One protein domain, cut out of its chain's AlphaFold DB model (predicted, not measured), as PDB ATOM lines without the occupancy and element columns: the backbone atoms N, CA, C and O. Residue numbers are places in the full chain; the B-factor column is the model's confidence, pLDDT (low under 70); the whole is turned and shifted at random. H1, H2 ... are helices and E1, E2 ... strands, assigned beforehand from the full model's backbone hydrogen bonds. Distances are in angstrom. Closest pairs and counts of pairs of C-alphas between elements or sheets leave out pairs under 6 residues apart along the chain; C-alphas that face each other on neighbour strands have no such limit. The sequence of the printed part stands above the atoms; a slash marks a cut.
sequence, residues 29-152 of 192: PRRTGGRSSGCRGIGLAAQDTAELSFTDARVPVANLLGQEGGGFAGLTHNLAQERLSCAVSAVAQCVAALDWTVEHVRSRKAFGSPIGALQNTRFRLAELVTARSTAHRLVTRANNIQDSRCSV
ATOM      1  N   PRO A  29     204.782 193.759 200.102       48.38
ATOM      2  CA  PRO A  29     203.685 194.733 200.047       48.38
ATOM      3  C   PRO A  29     204.118 196.123 200.546       48.38
ATOM      4  O   PRO A  29     203.784 197.128 199.929       48.38
ATOM      5  N   ARG A  30     205.006 196.206 201.553       44.31
ATOM      6  CA  ARG A  30     205.608 197.484 201.989       44.31
ATOM      7  C   ARG A  30     206.566 198.126 200.972       44.31
ATOM      8  O   ARG A  30     206.752 199.335 201.013       44.31
ATOM      9  N   ARG A  31     207.178 197.353 200.067       45.16
ATOM     10  CA  ARG A  31     208.143 197.841 199.060       45.16
ATOM     11  C   ARG A  31     207.494 198.165 197.710       45.16
ATOM     12  O   ARG A  31     208.058 198.940 196.944       45.16
ATOM     13  N   THR A  32     206.321 197.593 197.439       48.00
ATOM     14  CA  THR A  32     205.477 197.864 196.264       48.00
ATOM     15  C   THR A  32     204.206 198.654 196.596       48.00
ATOM     16  O   THR A  32     203.373 198.816 195.717       48.00
ATOM     17  N   GLY A  33     204.026 199.164 197.819       53.72
ATOM     18  CA  GLY A  33     202.851 199.976 198.180       53.72
ATOM     19  C   GLY A  33     201.521 199.207 198.198       53.72
ATOM     20  O   GLY A  33     200.457 199.807 198.063       53.72
ATOM     21  N   GLY A  34     201.576 197.878 198.332       58.41
ATOM     22  CA  GLY A  34     200.405 197.009 198.406       58.41
ATOM     23  C   GLY A  34     199.811 196.948 199.816       58.41
ATOM     24  O   GLY A  34     200.553 196.815 200.790       58.41
ATOM     25  N   ARG A  35     198.480 197.003 199.939       59.50
ATOM     26  CA  ARG A  35     197.738 196.744 201.190       59.50
ATOM     27  C   ARG A  35     196.822 195.537 201.014       59.50
ATOM     28  O   ARG A  35     196.208 195.408 199.959       59.50
ATOM     29  N   SER A  36     196.729 194.693 202.042       66.31
ATOM     30  CA  SER A  36     195.807 193.556 202.091       66.31
ATOM     31  C   SER A  36     194.792 193.723 203.219       66.31
ATOM     32  O   SER A  36     195.195 193.926 204.365       66.31
ATOM     33  N   SER A  37     193.504 193.592 202.920       70.75
ATOM     34  CA  SER A  37     192.426 193.533 203.916       70.75
ATOM     35  C   SER A  37     191.743 192.174 203.848       70.75
ATOM     36  O   SER A  37     191.360 191.723 202.771       70.75
ATOM     37  N   GLY A  38     191.617 191.499 204.993       74.12
ATOM     38  CA  GLY A  38     190.972 190.188 205.058       74.12
ATOM     39  C   GLY A  38     189.498 190.270 204.661       74.12
ATOM     40  O   GLY A  38     188.778 191.164 205.107       74.12
ATOM     41  N   CYS A  39     189.049 189.323 203.843       74.56
ATOM     42  CA  CYS A  39     187.654 189.183 203.445       74.56
ATOM     43  C   CYS A  39     187.063 187.963 204.150       74.56
ATOM     44  O   CYS A  39     187.475 186.831 203.903       74.56
ATOM     45  N   ARG A  40     186.077 188.180 205.025       77.88
ATOM     46  CA  ARG A  40     185.415 187.082 205.734       77.88
ATOM     47  C   ARG A  40     184.200 186.600 204.948       77.88
ATOM     48  O   ARG A  40     183.203 187.309 204.845       77.88
ATOM     49  N   GLY A  41     184.295 185.390 204.404       73.88
ATOM     50  CA  GLY A  41     183.172 184.711 203.764       73.88
ATOM     51  C   GLY A  41     182.170 184.147 204.777       73.88
ATOM     52  O   GLY A  41     182.513 183.872 205.926       73.88
ATOM     53  N   ILE A  42     180.930 183.926 204.329       86.00
ATOM     54  CA  ILE A  42     179.884 183.218 205.098       86.00
ATOM     55  C   ILE A  42     180.141 181.702 205.218       86.00
ATOM     56  O   ILE A  42     179.454 181.011 205.964       86.00
ATOM     57  N   GLY A  43     181.123 181.179 204.482       83.12
ATOM     58  CA  GLY A  43     181.535 179.778 204.467       83.12
ATOM     59  C   GLY A  43     182.986 179.646 203.997       83.12
ATOM     60  O   GLY A  43     183.629 180.653 203.714       83.12
ATOM     61  N   LEU A  44     183.494 178.409 203.922       81.06
ATOM     62  CA  LEU A  44     184.884 178.104 203.543       81.06
ATOM     63  C   LEU A  44     185.921 178.869 204.391       81.06
ATOM     64  O   LEU A  44     186.863 179.443 203.861       81.06
ATOM     65  N   ALA A  45     185.773 178.851 205.720       79.56
ATOM     66  CA  ALA A  45     186.636 179.605 206.641       79.56
ATOM     67  C   ALA A  45     188.139 179.266 206.546       79.56
ATOM     68  O   ALA A  45     188.964 180.059 206.980       79.56
ATOM     69  N   ALA A  46     188.493 178.112 205.973       81.00
ATOM     70  CA  ALA A  46     189.878 177.720 205.703       81.00
ATOM     71  C   ALA A  46     190.475 178.359 204.427       81.00
ATOM     72  O   ALA A  46     191.629 178.099 204.102       81.00
ATOM     73  N   GLN A  47     189.701 179.136 203.662       79.38
ATOM     74  CA  GLN A  47     190.167 179.849 202.473       79.38
ATOM     75  C   GLN A  47     190.518 181.295 202.842       79.38
ATOM     76  O   GLN A  47     189.638 182.157 202.898       79.38
ATOM     77  N   ASP A  48     191.806 181.563 203.070       77.38
ATOM     78  CA  ASP A  48     192.320 182.910 203.342       77.38
ATOM     79  C   ASP A  48     192.185 183.798 202.099       77.38
ATOM     80  O   ASP A  48     193.048 183.847 201.222       77.38
ATOM     81  N   THR A  49     191.056 184.497 202.014       81.94
ATOM     82  CA  THR A  49     190.760 185.445 200.939       81.94
ATOM     83  C   THR A  49     190.997 186.863 201.443       81.94
ATOM     84  O   THR A  49     190.523 187.241 202.514       81.94
ATOM     85  N   ALA A  50     191.710 187.674 200.664       84.00
ATOM     86  CA  ALA A  50     191.978 189.069 200.990       84.00
ATOM     87  C   ALA A  50     191.853 189.952 199.749       84.00
ATOM     88  O   ALA A  50     192.232 189.561 198.644       84.00
ATOM     89  N   GLU A  51     191.356 191.167 199.946       80.38
ATOM     90  CA  GLU A  51     191.429 192.218 198.942       80.38
ATOM     91  C   GLU A  51     192.858 192.759 198.891       80.38
ATOM     92  O   GLU A  51     193.464 193.019 199.931       80.38
ATOM     93  N   LEU A  52     193.394 192.941 197.682       82.50
ATOM     94  CA  LEU A  52     194.717 193.512 197.456       82.50
ATOM     95  C   LEU A  52     194.591 194.842 196.711       82.50
ATOM     96  O   LEU A  52     194.113 194.887 195.578       82.50
ATOM     97  N   SER A  53     195.067 195.922 197.331       81.19
ATOM     98  CA  SER A  53     195.117 197.262 196.740       81.19
ATOM     99  C   SER A  53     196.561 197.647 196.433       81.19
ATOM    100  O   SER A  53     197.414 197.566 197.316       81.19
ATOM    101  N   PHE A  54     196.839 198.075 195.199       81.88
ATOM    102  CA  PHE A  54     198.166 198.507 194.749       81.88
ATOM    103  C   PHE A  54     198.129 199.989 194.361       81.88
ATOM    104  O   PHE A  54     197.426 200.365 193.424       81.88
ATOM    105  N   THR A  55     198.899 200.837 195.048       81.00
ATOM    106  CA  THR A  55     199.025 202.271 194.725       81.00
ATOM    107  C   THR A  55     200.488 202.606 194.450       81.00
ATOM    108  O   THR A  55     201.348 202.330 195.282       81.00
ATOM    109  N   ASP A  56     200.779 203.154 193.263       79.62
ATOM    110  CA  ASP A  56     202.134 203.519 192.806       79.62
ATOM    111  C   ASP A  56     203.189 202.394 192.914       79.62
ATOM    112  O   ASP A  56     204.389 202.627 193.103       79.62
ATOM    113  N   ALA A  57     202.745 201.145 192.747       78.75
ATOM    114  CA  ALA A  57     203.580 199.958 192.853       78.75
ATOM    115  C   ALA A  57     204.632 199.876 191.733       78.75
ATOM    116  O   ALA A  57     204.303 199.731 190.556       78.75
ATOM    117  N   ARG A  58     205.925 199.910 192.090       78.50
ATOM    118  CA  ARG A  58     207.028 199.708 191.133       78.50
ATOM    119  C   ARG A  58     207.436 198.240 191.058       78.50
ATOM    120  O   ARG A  58     207.937 197.688 192.034       78.50
ATOM    121  N   VAL A  59     207.300 197.640 189.877       81.19
ATOM    122  CA  VAL A  59     207.673 196.242 189.612       81.19
ATOM    123  C   VAL A  59     208.807 196.192 188.574       81.19
ATOM    124  O   VAL A  59     208.718 196.886 187.560       81.19
ATOM    125  N   PRO A  60     209.888 195.417 188.797       83.44
ATOM    126  CA  PRO A  60     210.945 195.234 187.801       83.44
ATOM    127  C   PRO A  60     210.429 194.582 186.512       83.44
ATOM    128  O   PRO A  60     209.605 193.672 186.569       83.44
ATOM    129  N   VAL A  61     210.983 194.965 185.356       84.06
ATOM    130  CA  VAL A  61     210.615 194.384 184.043       84.06
ATOM    131  C   VAL A  61     210.875 192.874 183.994       84.06
ATOM    132  O   VAL A  61     210.105 192.134 183.394       84.06
ATOM    133  N   ALA A  62     211.899 192.399 184.709       86.19
ATOM    134  CA  ALA A  62     212.218 190.975 184.831       86.19
ATOM    135  C   ALA A  62     211.102 190.130 185.484       86.19
ATOM    136  O   ALA A  62     211.160 188.905 185.440       86.19
ATOM    137  N   ASN A  63     210.089 190.757 186.093       83.56
ATOM    138  CA  ASN A  63     208.943 190.059 186.671       83.56
ATOM    139  C   ASN A  63     207.783 189.864 185.677       83.56
ATOM    140  O   ASN A  63     206.740 189.340 186.073       83.56
ATOM    141  N   LEU A  64     207.932 190.292 184.420       85.81
ATOM    142  CA  LEU A  64     206.969 190.028 183.353       85.81
ATOM    143  C   LEU A  64     206.934 188.533 183.031       85.81
ATOM    144  O   LEU A  64     207.956 187.928 182.714       85.81
ATOM    145  N   LEU A  65     205.745 187.938 183.121       83.75
ATOM    146  CA  LEU A  65     205.515 186.554 182.732       83.75
ATOM    147  C   LEU A  65     205.050 186.515 181.275       83.75
ATOM    148  O   LEU A  65     203.982 187.027 180.937       83.75
ATOM    149  N   GLY A  66     205.853 185.883 180.419       84.69
ATOM    150  CA  GLY A  66     205.587 185.801 178.985       84.69
ATOM    151  C   GLY A  66     205.921 187.102 178.253       84.69
ATOM    152  O   GLY A  66     206.934 187.737 178.533       84.69
ATOM    153  N   GLN A  67     205.085 187.465 177.282       84.12
ATOM    154  CA  GLN A  67     205.248 188.674 176.472       84.12
ATOM    155  C   GLN A  67     204.294 189.776 176.939       84.12
ATOM    156  O   GLN A  67     203.197 189.503 177.440       84.12
ATOM    157  N   GLU A  68     204.693 191.032 176.744       84.81
ATOM    158  CA  GLU A  68     203.822 192.178 177.000       84.81
ATOM    159  C   GLU A  68     202.545 192.070 176.145       84.81
ATOM    160  O   GLU A  68     202.598 191.709 174.971       84.81
ATOM    161  N   GLY A  69     201.377 192.292 176.756       84.25
ATOM    162  CA  GLY A  69     200.071 192.109 176.104       84.25
ATOM    163  C   GLY A  69     199.588 190.653 175.955       84.25
ATOM    164  O   GLY A  69     198.431 190.433 175.600       84.25
ATOM    165  N   GLY A  70     200.421 189.651 176.275       83.06
ATOM    166  CA  GLY A  70     200.095 188.217 176.167       83.06
ATOM    167  C   GLY A  70     199.422 187.590 177.398       83.06
ATOM    168  O   GLY A  70     199.155 186.389 177.430       83.06
ATOM    169  N   GLY A  71     199.138 188.382 178.427       83.50
ATOM    170  CA  GLY A  71     198.648 187.913 179.720       83.50
ATOM    171  C   GLY A  71     197.267 187.264 179.675       83.50
ATOM    172  O   GLY A  71     197.037 186.277 180.366       83.50
ATOM    173  N   PHE A  72     196.355 187.757 178.830       83.00
ATOM    174  CA  PHE A  72     195.012 187.173 178.719       83.00
ATOM    175  C   PHE A  72     195.057 185.727 178.208       83.00
ATOM    176  O   PHE A  72     194.399 184.859 178.777       83.00
ATOM    177  N   ALA A  73     195.880 185.451 177.191       81.44
ATOM    178  CA  ALA A  73     196.048 184.103 176.651       81.44
ATOM    179  C   ALA A  73     196.595 183.138 177.718       81.44
ATOM    180  O   ALA A  73     196.023 182.066 177.932       81.44
ATOM    181  N   GLY A  74     197.631 183.561 178.454       78.19
ATOM    182  CA  GLY A  74     198.198 182.781 179.558       78.19
ATOM    183  C   GLY A  74     197.188 182.495 180.674       78.19
ATOM    184  O   GLY A  74     197.067 181.356 181.120       78.19
ATOM    185  N   LEU A  75     196.396 183.495 181.074       82.38
ATOM    186  CA  LEU A  75     195.329 183.307 182.061       82.38
ATOM    187  C   LEU A  75     194.274 182.313 181.564       82.38
ATOM    188  O   LEU A  75     193.914 181.390 182.286       82.38
ATOM    189  N   THR A  76     193.792 182.455 180.326       82.94
ATOM    190  CA  THR A  76     192.745 181.568 179.795       82.94
ATOM    191  C   THR A  76     193.168 180.106 179.695       82.94
ATOM    192  O   THR A  76     192.317 179.233 179.868       82.94
ATOM    193  N   HIS A  77     194.459 179.843 179.476       80.56
ATOM    194  CA  HIS A  77     195.005 178.488 179.473       80.56
ATOM    195  C   HIS A  77     194.878 177.837 180.858       80.56
ATOM    196  O   HIS A  77     194.267 176.778 180.994       80.56
ATOM    197  N   ASN A  78     195.350 178.520 181.903       80.31
ATOM    198  CA  ASN A  78     195.347 177.984 183.268       80.31
ATOM    199  C   ASN A  78     193.940 177.952 183.889       80.31
ATOM    200  O   ASN A  78     193.599 177.028 184.622       80.31
ATOM    201  N   LEU A  79     193.069 178.909 183.546       85.31
ATOM    202  CA  LEU A  79     191.701 178.979 184.075       85.31
ATOM    203  C   LEU A  79     190.853 177.741 183.742       85.31
ATOM    204  O   LEU A  79     189.903 177.435 184.462       85.31
ATOM    205  N   ALA A  80     191.141 177.038 182.643       85.06
ATOM    206  CA  ALA A  80     190.456 175.785 182.331       85.06
ATOM    207  C   ALA A  80     190.797 174.679 183.344       85.06
ATOM    208  O   ALA A  80     189.892 173.986 183.808       85.06
ATOM    209  N   GLN A  81     192.071 174.570 183.726       85.62
ATOM    210  CA  GLN A  81     192.544 173.611 184.722       85.62
ATOM    211  C   GLN A  81     192.014 173.942 186.122       85.62
ATOM    212  O   GLN A  81     191.495 173.057 186.798       85.62
ATOM    213  N   GLU A  82     192.049 175.212 186.525       89.00
ATOM    214  CA  GLU A  82     191.500 175.645 187.818       89.00
ATOM    215  C   GLU A  82     190.005 175.316 187.943       89.00
ATOM    216  O   GLU A  82     189.555 174.762 188.945       89.00
ATOM    217  N   ARG A  83     189.216 175.558 186.886       92.38
ATOM    218  CA  ARG A  83     187.789 175.189 186.871       92.38
ATOM    219  C   ARG A  83     187.565 173.689 187.033       92.38
ATOM    220  O   ARG A  83     186.618 173.289 187.709       92.38
ATOM    221  N   LEU A  84     188.415 172.870 186.419       91.38
ATOM    222  CA  LEU A  84     188.339 171.422 186.575       91.38
ATOM    223  C   LEU A  84     188.654 171.004 188.020       91.38
ATOM    224  O   LEU A  84     187.918 170.197 188.581       91.38
ATOM    225  N   SER A  85     189.672 171.602 188.643       91.25
ATOM    226  CA  SER A  85     190.012 171.376 190.057       91.25
ATOM    227  C   SER A  85     188.840 171.700 190.998       91.25
ATOM    228  O   SER A  85     188.478 170.897 191.869       91.25
ATOM    229  N   CYS A  86     188.150 172.822 190.766       92.38
ATOM    230  CA  CYS A  86     186.933 173.169 191.502       92.38
ATOM    231  C   CYS A  86     185.824 172.118 191.323       92.38
ATOM    232  O   CYS A  86     185.168 171.745 192.295       92.38
ATOM    233  N   ALA A  87     185.624 171.607 190.103       93.88
ATOM    234  CA  ALA A  87     184.615 170.584 189.826       93.88
ATOM    235  C   ALA A  87     184.919 169.251 190.533       93.88
ATOM    236  O   ALA A  87     184.007 168.624 191.073       93.88
ATOM    237  N   VAL A  88     186.191 168.843 190.588       94.94
ATOM    238  CA  VAL A  88     186.637 167.664 191.354       94.94
ATOM    239  C   VAL A  88     186.288 167.824 192.833       94.94
ATOM    240  O   VAL A  88     185.659 166.943 193.420       94.94
ATOM    241  N   SER A  89     186.634 168.974 193.413       94.12
ATOM    242  CA  SER A  89     186.362 169.274 194.821       94.12
ATOM    243  C   SER A  89     184.860 169.281 195.127       94.12
ATOM    244  O   SER A  89     184.433 168.725 196.137       94.12
ATOM    245  N   ALA A  90     184.043 169.849 194.236       94.56
ATOM    246  CA  ALA A  90     182.589 169.861 194.377       94.56
ATOM    247  C   ALA A  90     181.993 168.444 194.352       94.56
ATOM    248  O   ALA A  90     181.169 168.109 195.200       94.56
ATOM    249  N   VAL A  91     182.444 167.578 193.434       96.00
ATOM    250  CA  VAL A  91     181.985 166.181 193.388       96.00
ATOM    251  C   VAL A  91     182.357 165.442 194.672       96.00
ATOM    252  O   VAL A  91     181.510 164.733 195.210       96.00
ATOM    253  N   ALA A  92     183.573 165.626 195.191       94.94
ATOM    254  CA  ALA A  92     183.995 165.013 196.451       94.94
ATOM    255  C   ALA A  92     183.102 165.446 197.629       94.94
ATOM    256  O   ALA A  92     182.653 164.605 198.408       94.94
ATOM    257  N   GLN A  93     182.762 166.737 197.707       94.62
ATOM    258  CA  GLN A  93     181.823 167.257 198.705       94.62
ATOM    259  C   GLN A  93     180.420 166.654 198.548       94.62
ATOM    260  O   GLN A  93     179.798 166.301 199.545       94.62
ATOM    261  N   CYS A  94     179.930 166.467 197.315       95.69
ATOM    262  CA  CYS A  94     178.653 165.794 197.070       95.69
ATOM    263  C   CYS A  94     178.647 164.334 197.543       95.69
ATOM    264  O   CYS A  94     177.606 163.868 197.998       95.69
ATOM    265  N   VAL A  95     179.771 163.611 197.437       94.88
ATOM    266  CA  VAL A  95     179.881 162.246 197.985       94.88
ATOM    267  C   VAL A  95     179.692 162.279 199.499       94.88
ATOM    268  O   VAL A  95     178.771 161.643 200.002       94.88
ATOM    269  N   ALA A  96     180.485 163.093 200.201       95.81
ATOM    270  CA  ALA A  96     180.411 163.197 201.657       95.81
ATOM    271  C   ALA A  96     179.023 163.652 202.145       95.81
ATOM    272  O   ALA A  96     178.457 163.069 203.068       95.81
ATOM    273  N   ALA A  97     178.437 164.656 201.487       96.06
ATOM    274  CA  ALA A  97     177.109 165.153 201.829       96.06
ATOM    275  C   ALA A  97     176.023 164.082 201.641       96.06
ATOM    276  O   ALA A  97     175.108 163.978 202.463       96.06
ATOM    277  N   LEU A  98     176.115 163.273 200.581       96.00
ATOM    278  CA  LEU A  98     175.168 162.189 200.341       96.00
ATOM    279  C   LEU A  98     175.316 161.080 201.386       96.00
ATOM    280  O   LEU A  98     174.298 160.602 201.880       96.00
ATOM    281  N   ASP A  99     176.541 160.727 201.772       95.56
ATOM    282  CA  ASP A  99     176.797 159.722 202.808       95.56
ATOM    283  C   ASP A  99     176.200 160.152 204.156       95.56
ATOM    284  O   ASP A  99     175.452 159.393 204.779       95.56
ATOM    285  N   TRP A 100     176.415 161.409 204.564       96.81
ATOM    286  CA  TRP A 100     175.783 161.970 205.764       96.81
ATOM    287  C   TRP A 100     174.259 161.996 205.667       96.81
ATOM    288  O   TRP A 100     173.563 161.710 206.642       96.81
ATOM    289  N   THR A 101     173.724 162.308 204.486       95.81
ATOM    290  CA  THR A 101     172.276 162.318 204.260       95.81
ATOM    291  C   THR A 101     171.695 160.910 204.385       95.81
ATOM    292  O   THR A 101     170.664 160.738 205.032       95.81
ATOM    293  N   VAL A 102     172.351 159.897 203.811       94.75
ATOM    294  CA  VAL A 102     171.930 158.491 203.897       94.75
ATOM    295  C   VAL A 102     171.936 158.006 205.346       94.75
ATOM    296  O   VAL A 102     170.977 157.365 205.779       94.75
ATOM    297  N   GLU A 103     172.969 158.347 206.113       95.44
ATOM    298  CA  GLU A 103     173.033 158.015 207.538       95.44
ATOM    299  C   GLU A 103     171.903 158.693 208.330       95.44
ATOM    300  O   GLU A 103     171.210 158.066 209.141       95.44
ATOM    301  N   HIS A 104     171.629 159.964 208.033       94.94
ATOM    302  CA  HIS A 104     170.562 160.715 208.686       94.94
ATOM    303  C   HIS A 104     169.170 160.128 208.414       94.94
ATOM    304  O   HIS A 104     168.385 159.935 209.341       94.94
ATOM    305  N   VAL A 105     168.841 159.803 207.160       95.25
ATOM    306  CA  VAL A 105     167.504 159.277 206.814       95.25
ATOM    307  C   VAL A 105     167.257 157.863 207.348       95.25
ATOM    308  O   VAL A 105     166.097 157.462 207.482       95.25
ATOM    309  N   ARG A 106     168.323 157.103 207.636       92.44
ATOM    310  CA  ARG A 106     168.250 155.767 208.248       92.44
ATOM    311  C   ARG A 106     168.020 155.843 209.752       92.44
ATOM    312  O   ARG A 106     167.184 155.112 210.276       92.44
ATOM    313  N   SER A 107     168.749 156.722 210.435       93.12
ATOM    314  CA  SER A 107     168.688 156.865 211.893       93.12
ATOM    315  C   SER A 107     167.467 157.663 212.358       93.12
ATOM    316  O   SER A 107     166.867 157.349 213.392       93.12
ATOM    317  N   ARG A 108     167.043 158.680 211.596       94.12
ATOM    318  CA  ARG A 108     165.932 159.547 211.987       94.12
ATOM    319  C   ARG A 108     164.581 158.886 211.726       94.12
ATOM    320  O   ARG A 108     164.233 158.559 210.593       94.12
ATOM    321  N   LYS A 109     163.773 158.787 212.784       92.56
ATOM    322  CA  LYS A 109     162.376 158.346 212.722       92.56
ATOM    323  C   LYS A 109     161.418 159.537 212.794       92.56
ATOM    324  O   LYS A 109     161.640 160.478 213.557       92.56
ATOM    325  N   ALA A 110     160.360 159.487 211.995       89.44
ATOM    326  CA  ALA A 110     159.221 160.400 212.025       89.44
ATOM    327  C   ALA A 110     157.976 159.649 211.527       89.44
ATOM    328  O   ALA A 110     158.095 158.716 210.738       89.44
ATOM    329  N   PHE A 111     156.784 160.024 211.995       89.00
ATOM    330  CA  PHE A 111     155.532 159.358 211.591       89.00
ATOM    331  C   PHE A 111     155.560 157.826 211.785       89.00
ATOM    332  O   PHE A 111     155.070 157.069 210.953       89.00
ATOM    333  N   GLY A 112     156.202 157.356 212.861       88.94
ATOM    334  CA  GLY A 112     156.284 155.930 213.202       88.94
ATOM    335  C   GLY A 112     157.270 155.093 212.373       88.94
ATOM    336  O   GLY A 112     157.411 153.905 212.648       88.94
ATOM    337  N   SER A 113     157.993 155.672 211.407       88.69
ATOM    338  CA  SER A 113     158.964 154.949 210.569       88.69
ATOM    339  C   SER A 113     160.249 155.757 210.330       88.69
ATOM    340  O   SER A 113     160.292 156.956 210.617       88.69
ATOM    341  N   PRO A 114     161.345 155.137 209.860       91.56
ATOM    342  CA  PRO A 114     162.505 155.886 209.382       91.56
ATOM    343  C   PRO A 114     162.113 156.821 208.232       91.56
ATOM    344  O   PRO A 114     161.372 156.417 207.336       91.56
ATOM    345  N   ILE A 115     162.646 158.045 208.204       93.06
ATOM    346  CA  ILE A 115     162.339 159.025 207.144       93.06
ATOM    347  C   ILE A 115     162.713 158.470 205.760       93.06
ATOM    348  O   ILE A 115     162.021 158.726 204.777       93.06
ATOM    349  N   GLY A 116     163.748 157.629 205.678       90.25
ATOM    350  CA  GLY A 116     164.128 156.936 204.447       90.25
ATOM    351  C   GLY A 116     163.075 155.966 203.889       90.25
ATOM    352  O   GLY A 116     163.170 155.592 202.724       90.25
ATOM    353  N   ALA A 117     162.062 155.562 204.665       90.31
ATOM    354  CA  ALA A 117     160.959 154.731 204.170       90.31
ATOM    355  C   ALA A 117     159.936 155.542 203.350       90.31
ATOM    356  O   ALA A 117     159.240 154.990 202.486       90.31
ATOM    357  N   LEU A 118     159.875 156.861 203.562       92.56
ATOM    358  CA  LEU A 118     158.960 157.752 202.856       92.56
ATOM    359  C   LEU A 118     159.289 157.769 201.357       92.56
ATOM    360  O   LEU A 118     160.440 157.927 200.944       92.56
ATOM    361  N   GLN A 119     158.267 157.599 200.518       92.25
ATOM    362  CA  GLN A 119     158.430 157.509 199.063       92.25
ATOM    363  C   GLN A 119     159.078 158.772 198.469       92.25
ATOM    364  O   GLN A 119     159.971 158.664 197.632       92.25
ATOM    365  N   ASN A 120     158.682 159.959 198.943       92.62
ATOM    366  CA  ASN A 120     159.258 161.235 198.509       92.62
ATOM    367  C   ASN A 120     160.780 161.277 198.736       92.62
ATOM    368  O   ASN A 120     161.543 161.545 197.810       92.62
ATOM    369  N   THR A 121     161.224 160.921 199.944       92.94
ATOM    370  CA  THR A 121     162.643 160.895 200.310       92.94
ATOM    371  C   THR A 121     163.426 159.903 199.452       92.94
ATOM    372  O   THR A 121     164.519 160.227 198.993       92.94
ATOM    373  N   ARG A 122     162.862 158.723 199.163       92.38
ATOM    374  CA  ARG A 122     163.505 157.725 198.291       92.38
ATOM    375  C   ARG A 122     163.704 158.228 196.866       92.38
ATOM    376  O   ARG A 122     164.792 158.052 196.322       92.38
ATOM    377  N   PHE A 123     162.702 158.884 196.280       96.00
ATOM    378  CA  PHE A 123     162.845 159.463 194.943       96.00
ATOM    379  C   PHE A 123     163.910 160.558 194.907       96.00
ATOM    380  O   PHE A 123     164.768 160.542 194.028       96.00
ATOM    381  N   ARG A 124     163.934 161.443 195.910       95.56
ATOM    382  CA  ARG A 124     164.972 162.480 196.008       95.56
ATOM    383  C   ARG A 124     166.374 161.898 196.152       95.56
ATOM    384  O   ARG A 124     167.296 162.362 195.491       95.56
ATOM    385  N   LEU A 125     166.545 160.853 196.958       94.75
ATOM    386  CA  LEU A 125     167.837 160.175 197.079       94.75
ATOM    387  C   LEU A 125     168.263 159.514 195.764       94.75
ATOM    388  O   LEU A 125     169.431 159.614 195.393       94.75
ATOM    389  N   ALA A 126     167.338 158.896 195.026       95.75
ATOM    390  CA  ALA A 126     167.633 158.311 193.719       95.75
ATOM    391  C   ALA A 126     168.083 159.371 192.693       95.75
ATOM    392  O   ALA A 126     169.063 159.154 191.972       95.75
ATOM    393  N   GLU A 127     167.431 160.537 192.663       96.00
ATOM    394  CA  GLU A 127     167.838 161.677 191.830       96.00
ATOM    395  C   GLU A 127     169.254 162.155 192.187       96.00
ATOM    396  O   GLU A 127     170.097 162.305 191.302       96.00
ATOM    397  N   LEU A 128     169.547 162.328 193.481       96.00
ATOM    398  CA  LEU A 128     170.856 162.785 193.958       96.00
ATOM    399  C   LEU A 128     171.977 161.788 193.639       96.00
ATOM    400  O   LEU A 128     173.041 162.189 193.163       96.00
ATOM    401  N   VAL A 129     171.740 160.488 193.836       96.00
ATOM    402  CA  VAL A 129     172.692 159.422 193.472       96.00
ATOM    403  C   VAL A 129     172.978 159.440 191.969       96.00
ATOM    404  O   VAL A 129     174.136 159.304 191.551       96.00
ATOM    405  N   THR A 130     171.940 159.633 191.156       96.69
ATOM    406  CA  THR A 130     172.058 159.704 189.695       96.69
ATOM    407  C   THR A 130     172.854 160.937 189.277       96.69
ATOM    408  O   THR A 130     173.842 160.811 188.551       96.69
ATOM    409  N   ALA A 131     172.503 162.117 189.795       95.12
ATOM    410  CA  ALA A 131     173.196 163.372 189.514       95.12
ATOM    411  C   ALA A 131     174.678 163.312 189.910       95.12
ATOM    412  O   ALA A 131     175.549 163.644 189.103       95.12
ATOM    413  N   ARG A 132     174.981 162.799 191.110       95.25
ATOM    414  CA  ARG A 132     176.354 162.578 191.593       95.25
ATOM    415  C   ARG A 132     177.141 161.667 190.653       95.25
ATOM    416  O   ARG A 132     178.282 161.969 190.312       95.25
ATOM    417  N   SER A 133     176.545 160.556 190.224       95.56
ATOM    418  CA  SER A 133     177.211 159.574 189.360       95.56
ATOM    419  C   SER A 133     177.494 160.138 187.966       95.56
ATOM    420  O   SER A 133     178.575 159.916 187.419       95.56
ATOM    421  N   THR A 134     176.565 160.921 187.416       96.94
ATOM    422  CA  THR A 134     176.767 161.656 186.161       96.94
ATOM    423  C   THR A 134     177.881 162.689 186.301       96.94
ATOM    424  O   THR A 134     178.814 162.686 185.499       96.94
ATOM    425  N   ALA A 135     177.845 163.521 187.347       94.94
ATOM    426  CA  ALA A 135     178.868 164.532 187.605       94.94
ATOM    427  C   ALA A 135     180.264 163.909 187.757       94.94
ATOM    428  O   ALA A 135     181.215 164.356 187.119       94.94
ATOM    429  N   HIS A 136     180.375 162.819 188.521       95.12
ATOM    430  CA  HIS A 136     181.626 162.088 188.691       95.12
ATOM    431  C   HIS A 136     182.181 161.577 187.355       95.12
ATOM    432  O   HIS A 136     183.348 161.798 187.045       95.12
ATOM    433  N   ARG A 137     181.343 160.962 186.508       96.00
ATOM    434  CA  ARG A 137     181.766 160.485 185.179       96.00
ATOM    435  C   ARG A 137     182.228 161.621 184.267       96.00
ATOM    436  O   ARG A 137     183.213 161.453 183.548       96.00
ATOM    437  N   LEU A 138     181.537 162.762 184.289       95.12
ATOM    438  CA  LEU A 138     181.908 163.933 183.490       95.12
ATOM    439  C   LEU A 138     183.258 164.506 183.923       95.12
ATOM    440  O   LEU A 138     184.102 164.768 183.070       95.12
ATOM    441  N   VAL A 139     183.480 164.644 185.231       94.56
ATOM    442  CA  VAL A 139     184.743 165.151 185.783       94.56
ATOM    443  C   VAL A 139     185.896 164.196 185.488       94.56
ATOM    444  O   VAL A 139     186.921 164.637 184.976       94.56
ATOM    445  N   THR A 140     185.725 162.891 185.710       94.12
ATOM    446  CA  THR A 140     186.752 161.890 185.385       94.12
ATOM    447  C   THR A 140     187.101 161.911 183.897       94.12
ATOM    448  O   THR A 140     188.275 161.901 183.530       94.12
ATOM    449  N   ARG A 141     186.099 162.020 183.013       94.50
ATOM    450  CA  ARG A 141     186.338 162.150 181.570       94.50
ATOM    451  C   ARG A 141     187.088 163.437 181.228       94.50
ATOM    452  O   ARG A 141     188.014 163.391 180.423       94.50
ATOM    453  N   ALA A 142     186.691 164.568 181.807       90.88
ATOM    454  CA  ALA A 142     187.362 165.845 181.589       90.88
ATOM    455  C   ALA A 142     188.825 165.804 182.057       90.88
ATOM    456  O   ALA A 142     189.698 166.299 181.348       90.88
ATOM    457  N   ASN A 143     189.100 165.145 183.184       90.62
ATOM    458  CA  ASN A 143     190.453 164.954 183.694       90.62
ATOM    459  C   ASN A 143     191.313 164.104 182.751       90.62
ATOM    460  O   ASN A 143     192.412 164.512 182.393       90.62
ATOM    461  N   ASN A 144     190.775 162.991 182.245       91.19
ATOM    462  CA  ASN A 144     191.483 162.150 181.274       91.19
ATOM    463  C   ASN A 144     191.787 162.900 179.965       91.19
ATOM    464  O   ASN A 144     192.862 162.747 179.390       91.19
ATOM    465  N   ILE A 145     190.856 163.737 179.490       89.12
ATOM    466  CA  ILE A 145     191.082 164.583 178.309       89.12
ATOM    467  C   ILE A 145     192.192 165.602 178.586       89.12
ATOM    468  O   ILE A 145     193.046 165.809 177.727       89.12
ATOM    469  N   GLN A 146     192.201 166.227 179.763       84.31
ATOM    470  CA  GLN A 146     193.244 167.178 180.138       84.31
ATOM    471  C   GLN A 146     194.625 166.509 180.210       84.31
ATOM    472  O   GLN A 146     195.578 167.019 179.627       84.31
ATOM    473  N   ASP A 147     194.723 165.336 180.831       83.31
ATOM    474  CA  ASP A 147     195.977 164.584 180.959       83.31
ATOM    475  C   ASP A 147     196.522 164.128 179.590       83.31
ATOM    476  O   ASP A 147     197.699 164.299 179.252       83.31
ATOM    477  N   SER A 148     195.623 163.676 178.709       79.69
ATOM    478  CA  SER A 148     195.966 163.338 177.321       79.69
ATOM    479  C   SER A 148     196.439 164.539 176.482       79.69
ATOM    480  O   SER A 148     197.106 164.354 175.469       79.69
ATOM    481  N   ARG A 149     196.124 165.777 176.891       66.69
ATOM    482  CA  ARG A 149     196.618 167.010 176.250       66.69
ATOM    483  C   ARG A 149     197.964 167.455 176.819       66.69
ATOM    484  O   ARG A 149     198.807 167.938 176.071       66.69
ATOM    485  N   CYS A 150     198.186 167.268 178.119       57.22
ATOM    486  CA  CYS A 150     199.448 167.611 178.778       57.22
ATOM    487  C   CYS A 150     200.608 166.688 178.368       57.22
ATOM    488  O   CYS A 150     201.751 167.140 178.294       57.22
ATOM    489  N   SER A 151     200.327 165.431 178.016       35.75
ATOM    490  CA  SER A 151     201.350 164.446 177.623       35.75
ATOM    491  C   SER A 151     202.045 164.725 176.279       35.75
ATOM    492  O   SER A 151     203.088 164.129 176.022       35.75
ATOM    493  N   VAL A 152     201.535 165.645 175.445       40.22
ATOM    494  CA  VAL A 152     202.107 165.926 174.108       40.22
ATOM    495  C   VAL A 152     202.827 167.281 174.017       40.22
ATOM    496  O   VAL A 152     203.665 167.451 173.138       40.22
TER     497      VAL A 152
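This is residues 29 to 152 of the 192 residues of the protein "Acyl-CoA_dh_1 domain-containing protein" of Pseudonocardiaceae bacterium (UniProt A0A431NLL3). Look first for a long helical hairpin, H2 and H3, with a slim two-strand hairpin, E1 and E2, running beside H2 across an open gap. The stretch of residues 55 to 70 joins the two hairpins at one end, and the short H1 sits near the start of E1. The printed part has 124 residues, in the order H1, E1, E2, H2, H3; the sheet is E1 - E2, antiparallel, and the class is mostly helix. The whole is extended, with a radius of gyration of the C-alphas of 23.0 A, and flat, spanning 72 by 41 by 17 A.

Find E1 at residues 34 to 38 and E2 at residues 50 to 54. H1 is residues 29 to 32. Find C-alpha 71 at (198.648, 187.913, 179.720); from there H2 runs 53.8 A to C-alpha 107, with a kink of 28 degrees near residue 78. H3, residues 119 to 152, runs 51.0 A and ends at C-alpha 152, (202.107, 165.926, 174.108).

In the hairpin of E1 and E2, antiparallel at 161 degrees, look for N 35 and O 53, 2.9 A apart, within hydrogen-bond range. The closest C-alphas of H1 and E1, those of Pro 29 and Arg 35, are 6.4 A apart. E1 and H2 are apart. H2 touches H3 with residues 81 to 98 alone, closest at the C-alphas of Val 91 and His 136, 6.2 A; they form a helical hairpin, a shallow tilt of 30 degrees, opposite ways. O i to N i+4 pairs are within hydrogen-bond range in 31 of 33 in H2 and 29 of 30 in H3; H1 is too short for such a pair.

The C-alphas farthest apart, those of Val 61 and Gly 112, are 72.7 A apart. The printed part has no cut; the links E1 to E2, E2 to H2 and H2 to H3 are long. Residues 147 to 152 of H3 stand free. In this model, pLDDT is under 70 at residues 29 to 36 and 149 to 152.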